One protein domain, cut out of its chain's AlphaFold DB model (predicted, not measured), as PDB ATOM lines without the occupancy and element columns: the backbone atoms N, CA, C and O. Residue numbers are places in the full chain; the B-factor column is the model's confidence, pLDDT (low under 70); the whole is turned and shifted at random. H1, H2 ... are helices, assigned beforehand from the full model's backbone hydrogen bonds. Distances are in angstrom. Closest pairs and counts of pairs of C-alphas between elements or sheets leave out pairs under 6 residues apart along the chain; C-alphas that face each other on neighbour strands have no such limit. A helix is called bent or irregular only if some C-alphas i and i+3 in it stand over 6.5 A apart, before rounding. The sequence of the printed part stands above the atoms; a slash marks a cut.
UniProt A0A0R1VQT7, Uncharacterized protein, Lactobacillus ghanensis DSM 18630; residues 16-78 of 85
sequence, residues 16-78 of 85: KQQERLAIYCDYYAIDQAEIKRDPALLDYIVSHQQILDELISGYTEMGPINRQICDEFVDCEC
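This is residues 16 to 78 of the 85 residues of an uncharacterized protein of Lactobacillus ghanensis DSM 18630 (UniProt A0A0R1VQT7). A small head of H1, H2 and arm H3a, the first arm of the long bent helix H3, has a long kinked arm: residues 54 to 78 of H3 stick out from it and make most of the length. The printed part has 63 residues, 57 of them in three named helices in the order H1, H2, H3, with no named strand; its class is all helix, and the whole is extended, with a radius of gyration of the C-alphas of 16.7 A and spans of 51 by 22 by 17 A.

Begin at H3, residues 39 to 78, assigned as one helix by its hydrogen bonds but bent: C-alphas 47 and 50 are 7.6 A apart, and H3a, residues 39 to 47, and H3b, residues 50 to 78, stand at a steep tilt of 66 degrees. H3b has a kink of 48 degrees near residue 67 and is irregular, C-alphas 72 and 75 being 7.3 A apart. H1, residues 16 to 28, is close to H3a but not clearly touching, about perpendicular at 79 degrees; the closest C-alphas, of Tyr 24 and Ile 45, are 6.7 A apart. H2, residues 32 to 35, only just touches H3a, only at the corner, with 3 pairs of C-alphas within 8 A; the closest, of Ile 35 and Leu 41, are 5.7 A apart. Every O i to N i+4 pair is within hydrogen-bond range in H1 and H3a, 20 of 25 in H3b; H2 is too short for one.

Find C-alpha 16 at (231.983, 224.586, 301.548), where H1 begins its 18.5 A. H3b runs 39.2 A to C-alpha 78 at (245.472, 205.782, 335.361).

The C-alphas farthest apart, of Arg 37 and Asp 75, are 51.3 A apart. The printed part has no cut, and both links are tight. Look for pLDDT under 70 at residues 16 to 17 and 74 to 78.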
ATOM      1  N   LYS A  16     231.014 224.201 300.506       64.38
ATOM      2  CA  LYS A  16     231.983 224.586 301.548       64.38
ATOM      3  C   LYS A  16     231.521 225.791 302.365       64.38
ATOM      4  O   LYS A  16     231.737 225.828 303.574       64.38
ATOM      5  N   GLN A  17     230.900 226.780 301.722       69.19
ATOM      6  CA  GLN A  17     230.354 227.943 302.424       69.19
ATOM      7  C   GLN A  17     229.161 227.565 303.310       69.19
ATOM      8  O   GLN A  17     229.060 228.073 304.423       69.19
ATOM      9  N   GLN A  18     228.298 226.647 302.864       71.50
ATOM     10  CA  GLN A  18     227.182 226.149 303.675       71.50
ATOM     11  C   GLN A  18     227.650 225.325 304.881       71.50
ATOM     12  O   GLN A  18     227.148 225.533 305.985       71.50
ATOM     13  N   GLU A  19     228.634 224.440 304.702       77.75
ATOM     14  CA  GLU A  19     229.224 223.677 305.812       77.75
ATOM     15  C   GLU A  19     229.858 224.606 306.851       77.75
ATOM     16  O   GLU A  19     229.639 224.442 308.052       77.75
ATOM     17  N   ARG A  20     230.593 225.631 306.404       84.12
ATOM     18  CA  ARG A  20     231.194 226.609 307.318       84.12
ATOM     19  C   ARG A  20     230.166 227.478 308.020       84.12
ATOM     20  O   ARG A  20     230.308 227.720 309.215       84.12
ATOM     21  N   LEU A  21     229.107 227.885 307.322       87.88
ATOM     22  CA  LEU A  21     228.024 228.643 307.937       87.88
ATOM     23  C   LEU A  21     227.393 227.865 309.099       87.88
ATOM     24  O   LEU A  21     227.157 228.459 310.148       87.88
ATOM     25  N   ALA A  22     227.173 226.556 308.945       89.88
ATOM     26  CA  ALA A  22     226.647 225.719 310.022       89.88
ATOM     27  C   ALA A  22     227.571 225.702 311.248       89.88
ATOM     28  O   ALA A  22     227.107 225.932 312.358       89.88
ATOM     29  N   ILE A  23     228.880 225.537 311.038       89.94
ATOM     30  CA  ILE A  23     229.879 225.553 312.120       89.94
ATOM     31  C   ILE A  23     229.879 226.897 312.858       89.94
ATOM     32  O   ILE A  23     229.934 226.937 314.087       89.94
ATOM     33  N   TYR A  24     229.808 228.010 312.126       91.75
ATOM     34  CA  TYR A  24     229.774 229.335 312.744       91.75
ATOM     35  C   TYR A  24     228.487 229.559 313.537       91.75
ATOM     36  O   TYR A  24     228.532 230.108 314.636       91.75
ATOM     37  N   CYS A  25     227.352 229.115 312.994       92.19
ATOM     38  CA  CYS A  25     226.065 229.168 313.677       92.19
ATOM     39  C   CYS A  25     226.109 228.389 314.995       92.19
ATOM     40  O   CYS A  25     225.748 228.939 316.032       92.19
ATOM     41  N   ASP A  26     226.643 227.167 314.975       91.56
ATOM     42  CA  ASP A  26     226.796 226.344 316.176       91.56
ATOM     43  C   ASP A  26     227.700 227.024 317.215       91.56
ATOM     44  O   ASP A  26     227.353 227.085 318.395       91.56
ATOM     45  N   TYR A  27     228.832 227.595 316.789       92.00
ATOM     46  CA  TYR A  27     229.773 228.267 317.690       92.00
ATOM     47  C   TYR A  27     229.169 229.501 318.373       92.00
ATOM     48  O   TYR A  27     229.365 229.710 319.571       92.00
ATOM     49  N   TYR A  28     228.428 230.319 317.623       92.12
ATOM     50  CA  TYR A  28     227.776 231.518 318.155       92.12
ATOM     51  C   TYR A  28     226.397 231.249 318.767       92.12
ATOM     52  O   TYR A  28     225.755 232.194 319.225       92.12
ATOM     53  N   ALA A  29     225.950 229.988 318.797       94.19
ATOM     54  CA  ALA A  29     224.610 229.587 319.221       94.19
ATOM     55  C   ALA A  29     223.491 230.347 318.475       94.19
ATOM     56  O   ALA A  29     222.499 230.763 319.076       94.19
ATOM     57  N   ILE A  30     223.667 230.532 317.165       93.56
ATOM     58  CA  ILE A  30     222.707 231.179 316.264       93.56
ATOM     59  C   ILE A  30     221.943 230.094 315.507       93.56
ATOM     60  O   ILE A  30     222.550 229.251 314.848       93.56
ATOM     61  N   ASP A  31     220.609 230.128 315.532       92.31
ATOM     62  CA  ASP A  31     219.815 229.270 314.649       92.31
ATOM     63  C   ASP A  31     219.881 229.820 313.212       92.31
ATOM     64  O   ASP A  31     219.597 230.992 312.950       92.31
ATOM     65  N   GLN A  32     220.209 228.972 312.234       89.38
ATOM     66  CA  GLN A  32     220.226 229.362 310.820       89.38
ATOM     67  C   GLN A  32     218.881 229.938 310.339       89.38
ATOM     68  O   GLN A  32     218.840 230.760 309.418       89.38
ATOM     69  N   ALA A  33     217.763 229.529 310.945       90.00
ATOM     70  CA  ALA A  33     216.450 230.092 310.652       90.00
ATOM     71  C   ALA A  33     216.300 231.544 311.146       90.00
ATOM     72  O   ALA A  33     215.540 232.309 310.541       90.00
ATOM     73  N   GLU A  34     217.020 231.942 312.198       91.12
ATOM     74  CA  GLU A  34     217.016 233.311 312.730       91.12
ATOM     75  C   GLU A  34     217.738 234.284 311.804       91.12
ATOM     76  O   GLU A  34     217.293 235.422 311.667       91.12
ATOM     77  N   ILE A  35     218.739 233.819 311.053       89.69
ATOM     78  CA  ILE A  35     219.448 234.635 310.053       89.69
ATOM     79  C   ILE A  35     218.486 235.209 309.000       89.69
ATOM     80  O   ILE A  35     218.643 236.338 308.539       89.69
ATOM     81  N   LYS A  36     217.435 234.461 308.634       86.38
ATOM     82  CA  LYS A  36     216.409 234.945 307.691       86.38
ATOM     83  C   LYS A  36     215.546 236.067 308.271       86.38
ATOM     84  O   LYS A  36     214.908 236.793 307.511       86.38
ATOM     85  N   ARG A  37     215.457 236.155 309.600       90.94
ATOM     86  CA  ARG A  37     214.633 237.128 310.331       90.94
ATOM     87  C   ARG A  37     215.446 238.344 310.760       90.94
ATOM     88  O   ARG A  37     214.880 239.432 310.809       90.94
ATOM     89  N   ASP A  38     216.736 238.160 311.018       91.44
ATOM     90  CA  ASP A  38     217.677 239.219 311.360       91.44
ATOM     91  C   ASP A  38     218.970 239.108 310.526       91.44
ATOM     92  O   ASP A  38     219.898 238.376 310.888       91.44
ATOM     93  N   PRO A  39     219.058 239.853 309.406       87.56
ATOM     94  CA  PRO A  39     220.251 239.886 308.565       87.56
ATOM     95  C   PRO A  39     221.519 240.364 309.287       87.56
ATOM     96  O   PRO A  39     222.615 240.017 308.851       87.56
ATOM     97  N   ALA A  40     221.403 241.104 310.400       93.12
ATOM     98  CA  ALA A  40     222.570 241.567 311.154       93.12
ATOM     99  C   ALA A  40     223.365 240.400 311.769       93.12
ATOM    100  O   ALA A  40     224.573 240.517 311.979       93.12
ATOM    101  N   LEU A  41     222.715 239.253 312.004       91.44
ATOM    102  CA  LEU A  41     223.384 238.029 312.449       91.44
ATOM    103  C   LEU A  41     224.310 237.464 311.368       91.44
ATOM    104  O   LEU A  41     225.396 236.983 311.687       91.44
ATOM    105  N   LEU A  42     223.926 237.562 310.089       88.81
ATOM    106  CA  LEU A  42     224.793 237.140 308.988       88.81
ATOM    107  C   LEU A  42     226.030 238.034 308.897       88.81
ATOM    108  O   LEU A  42     227.141 237.526 308.775       88.81
ATOM    109  N   ASP A  43     225.847 239.350 309.008       90.25
ATOM    110  CA  ASP A  43     226.955 240.310 308.996       90.25
ATOM    111  C   ASP A  43     227.908 240.079 310.180       90.25
ATOM    112  O   ASP A  43     229.135 240.141 310.034       90.25
ATOM    113  N   TYR A  44     227.359 239.748 311.352       91.69
ATOM    114  CA  TYR A  44     228.148 239.362 312.518       91.69
ATOM    115  C   TYR A  44     228.983 238.101 312.244       91.69
ATOM    116  O   TYR A  44     230.195 238.117 312.455       91.69
ATOM    117  N   ILE A  45     228.375 237.044 311.700       90.50
ATOM    118  CA  ILE A  45     229.081 235.805 311.342       90.50
ATOM    119  C   ILE A  45     230.193 236.084 310.319       90.50
ATOM    120  O   ILE A  45     231.340 235.689 310.524       90.50
ATOM    121  N   VAL A  46     229.886 236.808 309.241       90.38
ATOM    122  CA  VAL A  46     230.844 237.108 308.164       90.38
ATOM    123  C   VAL A  46     232.011 237.961 308.663       90.38
ATOM    124  O   VAL A  46     233.150 237.731 308.258       90.38
ATOM    125  N   SER A  47     231.762 238.919 309.560       91.44
ATOM    126  CA  SER A  47     232.820 239.773 310.122       91.44
ATOM    127  C   SER A  47     233.760 239.045 311.088       91.44
ATOM    128  O   SER A  47     234.882 239.507 311.286       91.44
ATOM    129  N   HIS A  48     233.351 237.897 311.639       91.19
ATOM    130  CA  HIS A  48     234.162 237.117 312.579       91.19
ATOM    131  C   HIS A  48     234.642 235.767 312.022       91.19
ATOM    132  O   HIS A  48     235.438 235.090 312.673       91.19
ATOM    133  N   GLN A  49     234.230 235.386 310.807       89.62
ATOM    134  CA  GLN A  49     234.546 234.080 310.215       89.62
ATOM    135  C   GLN A  49     236.050 233.779 310.153       89.62
ATOM    136  O   GLN A  49     236.457 232.646 310.380       89.62
ATOM    137  N   GLN A  50     236.888 234.793 309.904       90.81
ATOM    138  CA  GLN A  50     238.336 234.604 309.797       90.81
ATOM    139  C   GLN A  50     238.938 234.101 311.117       90.81
ATOM    140  O   GLN A  50     239.809 233.239 311.105       90.81
ATOM    141  N   ILE A  51     238.444 234.593 312.255       91.25
ATOM    142  CA  ILE A  51     238.927 234.180 313.581       91.25
ATOM    143  C   ILE A  51     238.622 232.695 313.808       91.25
ATOM    144  O   ILE A  51     239.468 231.942 314.287       91.25
ATOM    145  N   LEU A  52     237.413 232.263 313.445       89.62
ATOM    146  CA  LEU A  52     237.007 230.861 313.528       89.62
ATOM    147  C   LEU A  52     237.787 229.976 312.559       89.62
ATOM    148  O   LEU A  52     238.179 228.870 312.921       89.62
ATOM    149  N   ASP A  53     238.068 230.467 311.357       90.88
ATOM    150  CA  ASP A  53     238.882 229.750 310.380       90.88
ATOM    151  C   ASP A  53     240.318 229.538 310.854       90.88
ATOM    152  O   ASP A  53     240.858 228.438 310.713       90.88
ATOM    153  N   GLU A  54     240.923 230.560 311.458       93.31
ATOM    154  CA  GLU A  54     242.248 230.462 312.074       93.31
ATOM    155  C   GLU A  54     242.245 229.469 313.244       93.31
ATOM    156  O   GLU A  54     243.156 228.646 313.354       93.31
ATOM    157  N   LEU A  55     241.188 229.468 314.067       90.38
ATOM    158  CA  LEU A  55     241.013 228.501 315.152       90.38
ATOM    159  C   LEU A  55     240.924 227.061 314.619       90.38
ATOM    160  O   LEU A  55     241.628 226.175 315.107       90.38
ATOM    161  N   ILE A  56     240.089 226.827 313.602       88.38
ATOM    162  CA  ILE A  56     239.920 225.515 312.963       88.38
ATOM    163  C   ILE A  56     241.242 225.050 312.340       88.38
ATOM    164  O   ILE A  56     241.623 223.890 312.519       88.38
ATOM    165  N   SER A  57     241.958 225.939 311.642       92.31
ATOM    166  CA  SER A  57     243.264 225.618 311.052       92.31
ATOM    167  C   SER A  57     244.268 225.234 312.133       92.31
ATOM    168  O   SER A  57     244.868 224.164 312.054       92.31
ATOM    169  N   GLY A  58     244.370 226.037 313.197       92.75
ATOM    170  CA  GLY A  58     245.290 225.785 314.303       92.75
ATOM    171  C   GLY A  58     245.046 224.434 314.977       92.75
ATOM    172  O   GLY A  58     245.985 223.668 315.179       92.75
ATOM    173  N   TYR A  59     243.789 224.081 315.263       91.25
ATOM    174  CA  TYR A  59     243.470 222.764 315.825       91.25
ATOM    175  C   TYR A  59     243.679 221.614 314.839       91.25
ATOM    176  O   TYR A  59     244.034 220.515 315.260       91.25
ATOM    177  N   THR A  60     243.494 221.847 313.541       91.56
ATOM    178  CA  THR A  60     243.772 220.834 312.512       91.56
ATOM    179  C   THR A  60     245.270 220.543 312.425       91.56
ATOM    180  O   THR A  60     245.674 219.381 312.392       91.56
ATOM    181  N   GLU A  61     246.099 221.587 312.442       95.19
ATOM    182  CA  GLU A  61     247.560 221.483 312.399       95.19
ATOM    183  C   GLU A  61     248.127 220.862 313.680       95.19
ATOM    184  O   GLU A  61     248.992 219.987 313.624       95.19
ATOM    185  N   MET A  62     247.602 221.271 314.837       94.75
ATOM    186  CA  MET A  62     248.067 220.796 316.141       94.75
ATOM    187  C   MET A  62     247.426 219.475 316.571       94.75
ATOM    188  O   MET A  62     247.931 218.832 317.486       94.75
ATOM    189  N   GLY A  63     246.345 219.032 315.927       91.75
ATOM    190  CA  GLY A  63     245.601 217.823 316.291       91.75
ATOM    191  C   GLY A  63     246.473 216.571 316.462       91.75
ATOM    192  O   GLY A  63     246.355 215.901 317.491       91.75
ATOM    193  N   PRO A  64     247.389 216.254 315.524       92.62
ATOM    194  CA  PRO A  64     248.311 215.130 315.674       92.62
ATOM    195  C   PRO A  64     249.260 215.271 316.869       92.62
ATOM    196  O   PRO A  64     249.525 214.282 317.546       92.62
ATOM    197  N   ILE A  65     249.743 216.486 317.145       91.81
ATOM    198  CA  ILE A  65     250.630 216.770 318.281       91.81
ATOM    199  C   ILE A  65     249.859 216.597 319.588       91.81
ATOM    200  O   ILE A  65     250.302 215.872 320.471       91.81
ATOM    201  N   ASN A  66     248.670 217.198 319.683       87.88
ATOM    202  CA  ASN A  66     247.805 217.072 320.851       87.88
ATOM    203  C   ASN A  66     247.469 215.602 321.130       87.88
ATOM    204  O   ASN A  66     247.508 215.179 322.280       87.88
ATOM    205  N   ARG A  67     247.220 214.800 320.085       88.25
ATOM    206  CA  ARG A  67     247.020 213.354 320.230       88.25
ATOM    207  C   ARG A  67     248.269 212.647 320.762       88.25
ATOM    208  O   ARG A  67     248.135 211.859 321.684       88.25
ATOM    209  N   GLN A  68     249.454 212.929 320.221       89.25
ATOM    210  CA  GLN A  68     250.702 212.310 320.692       89.25
ATOM    211  C   GLN A  68     250.975 212.607 322.168       89.25
ATOM    212  O   GLN A  68     251.369 211.704 322.897       89.25
ATOM    213  N   ILE A  69     250.723 213.843 322.611       85.62
ATOM    214  CA  ILE A  69     250.835 214.216 324.026       85.62
ATOM    215  C   ILE A  69     249.851 213.386 324.856       85.62
ATOM    216  O   ILE A  69     250.253 212.756 325.826       85.62
ATOM    217  N   CYS A  70     248.573 213.329 324.473       85.50
ATOM    218  CA  CYS A  70     247.597 212.511 325.195       85.50
ATOM    219  C   CYS A  70     248.006 211.030 325.254       85.50
ATOM    220  O   CYS A  70     247.929 210.429 326.318       85.50
ATOM    221  N   ASP A  71     248.485 210.462 324.147       84.00
ATOM    222  CA  ASP A  71     248.911 209.062 324.080       84.00
ATOM    223  C   ASP A  71     250.149 208.788 324.966       84.00
ATOM    224  O   ASP A  71     250.246 207.715 325.553       84.00
ATOM    225  N   GLU A  72     251.080 209.745 325.101       81.88
ATOM    226  CA  GLU A  72     252.270 209.625 325.964       81.88
ATOM    227  C   GLU A  72     251.931 209.702 327.462       81.88
ATOM    228  O   GLU A  72     252.581 209.049 328.278       81.88
ATOM    229  N   PHE A  73     250.907 210.473 327.832       71.19
ATOM    230  CA  PHE A  73     250.533 210.707 329.232       71.19
ATOM    231  C   PHE A  73     249.290 209.928 329.696       71.19
ATOM    232  O   PHE A  73     248.932 210.017 330.871       71.19
ATOM    233  N   VAL A  74     248.667 209.121 328.830       66.38
ATOM    234  CA  VAL A  74     247.498 208.277 329.162       66.38
ATOM    235  C   VAL A  74     247.776 207.328 330.335       66.38
ATOM    236  O   VAL A  74     246.914 207.134 331.194       66.38
ATOM    237  N   ASP A  75     248.994 206.788 330.427       59.84
ATOM    238  CA  ASP A  75     249.381 205.890 331.523       59.84
ATOM    239  C   ASP A  75     249.548 206.638 332.863       59.84
ATOM    240  O   ASP A  75     249.400 206.040 333.926       59.84
ATOM    241  N   CYS A  76     249.805 207.954 332.844       59.69
ATOM    242  CA  CYS A  76     249.963 208.761 334.059       59.69
ATOM    243  C   CYS A  76     248.627 209.115 334.729       59.69
ATOM    244  O   CYS A  76     248.595 209.285 335.946       59.69
ATOM    245  N   GLU A  77     247.530 209.209 333.972       57.69
ATOM    246  CA  GLU A  77     246.199 209.491 334.538       57.69
ATOM    247  C   GLU A  77     245.559 208.249 335.188       57.69
ATOM    248  O   GLU A  77     244.727 208.373 336.085       57.69
ATOM    249  N   CYS A  78     245.992 207.040 334.809       58.53
ATOM    250  CA  CYS A  78     245.472 205.782 335.361       58.53
ATOM    251  C   CYS A  78     246.013 205.448 336.770       58.53
ATOM    252  O   CYS A  78     245.381 204.694 337.519       58.53
TER     253      CYS A  78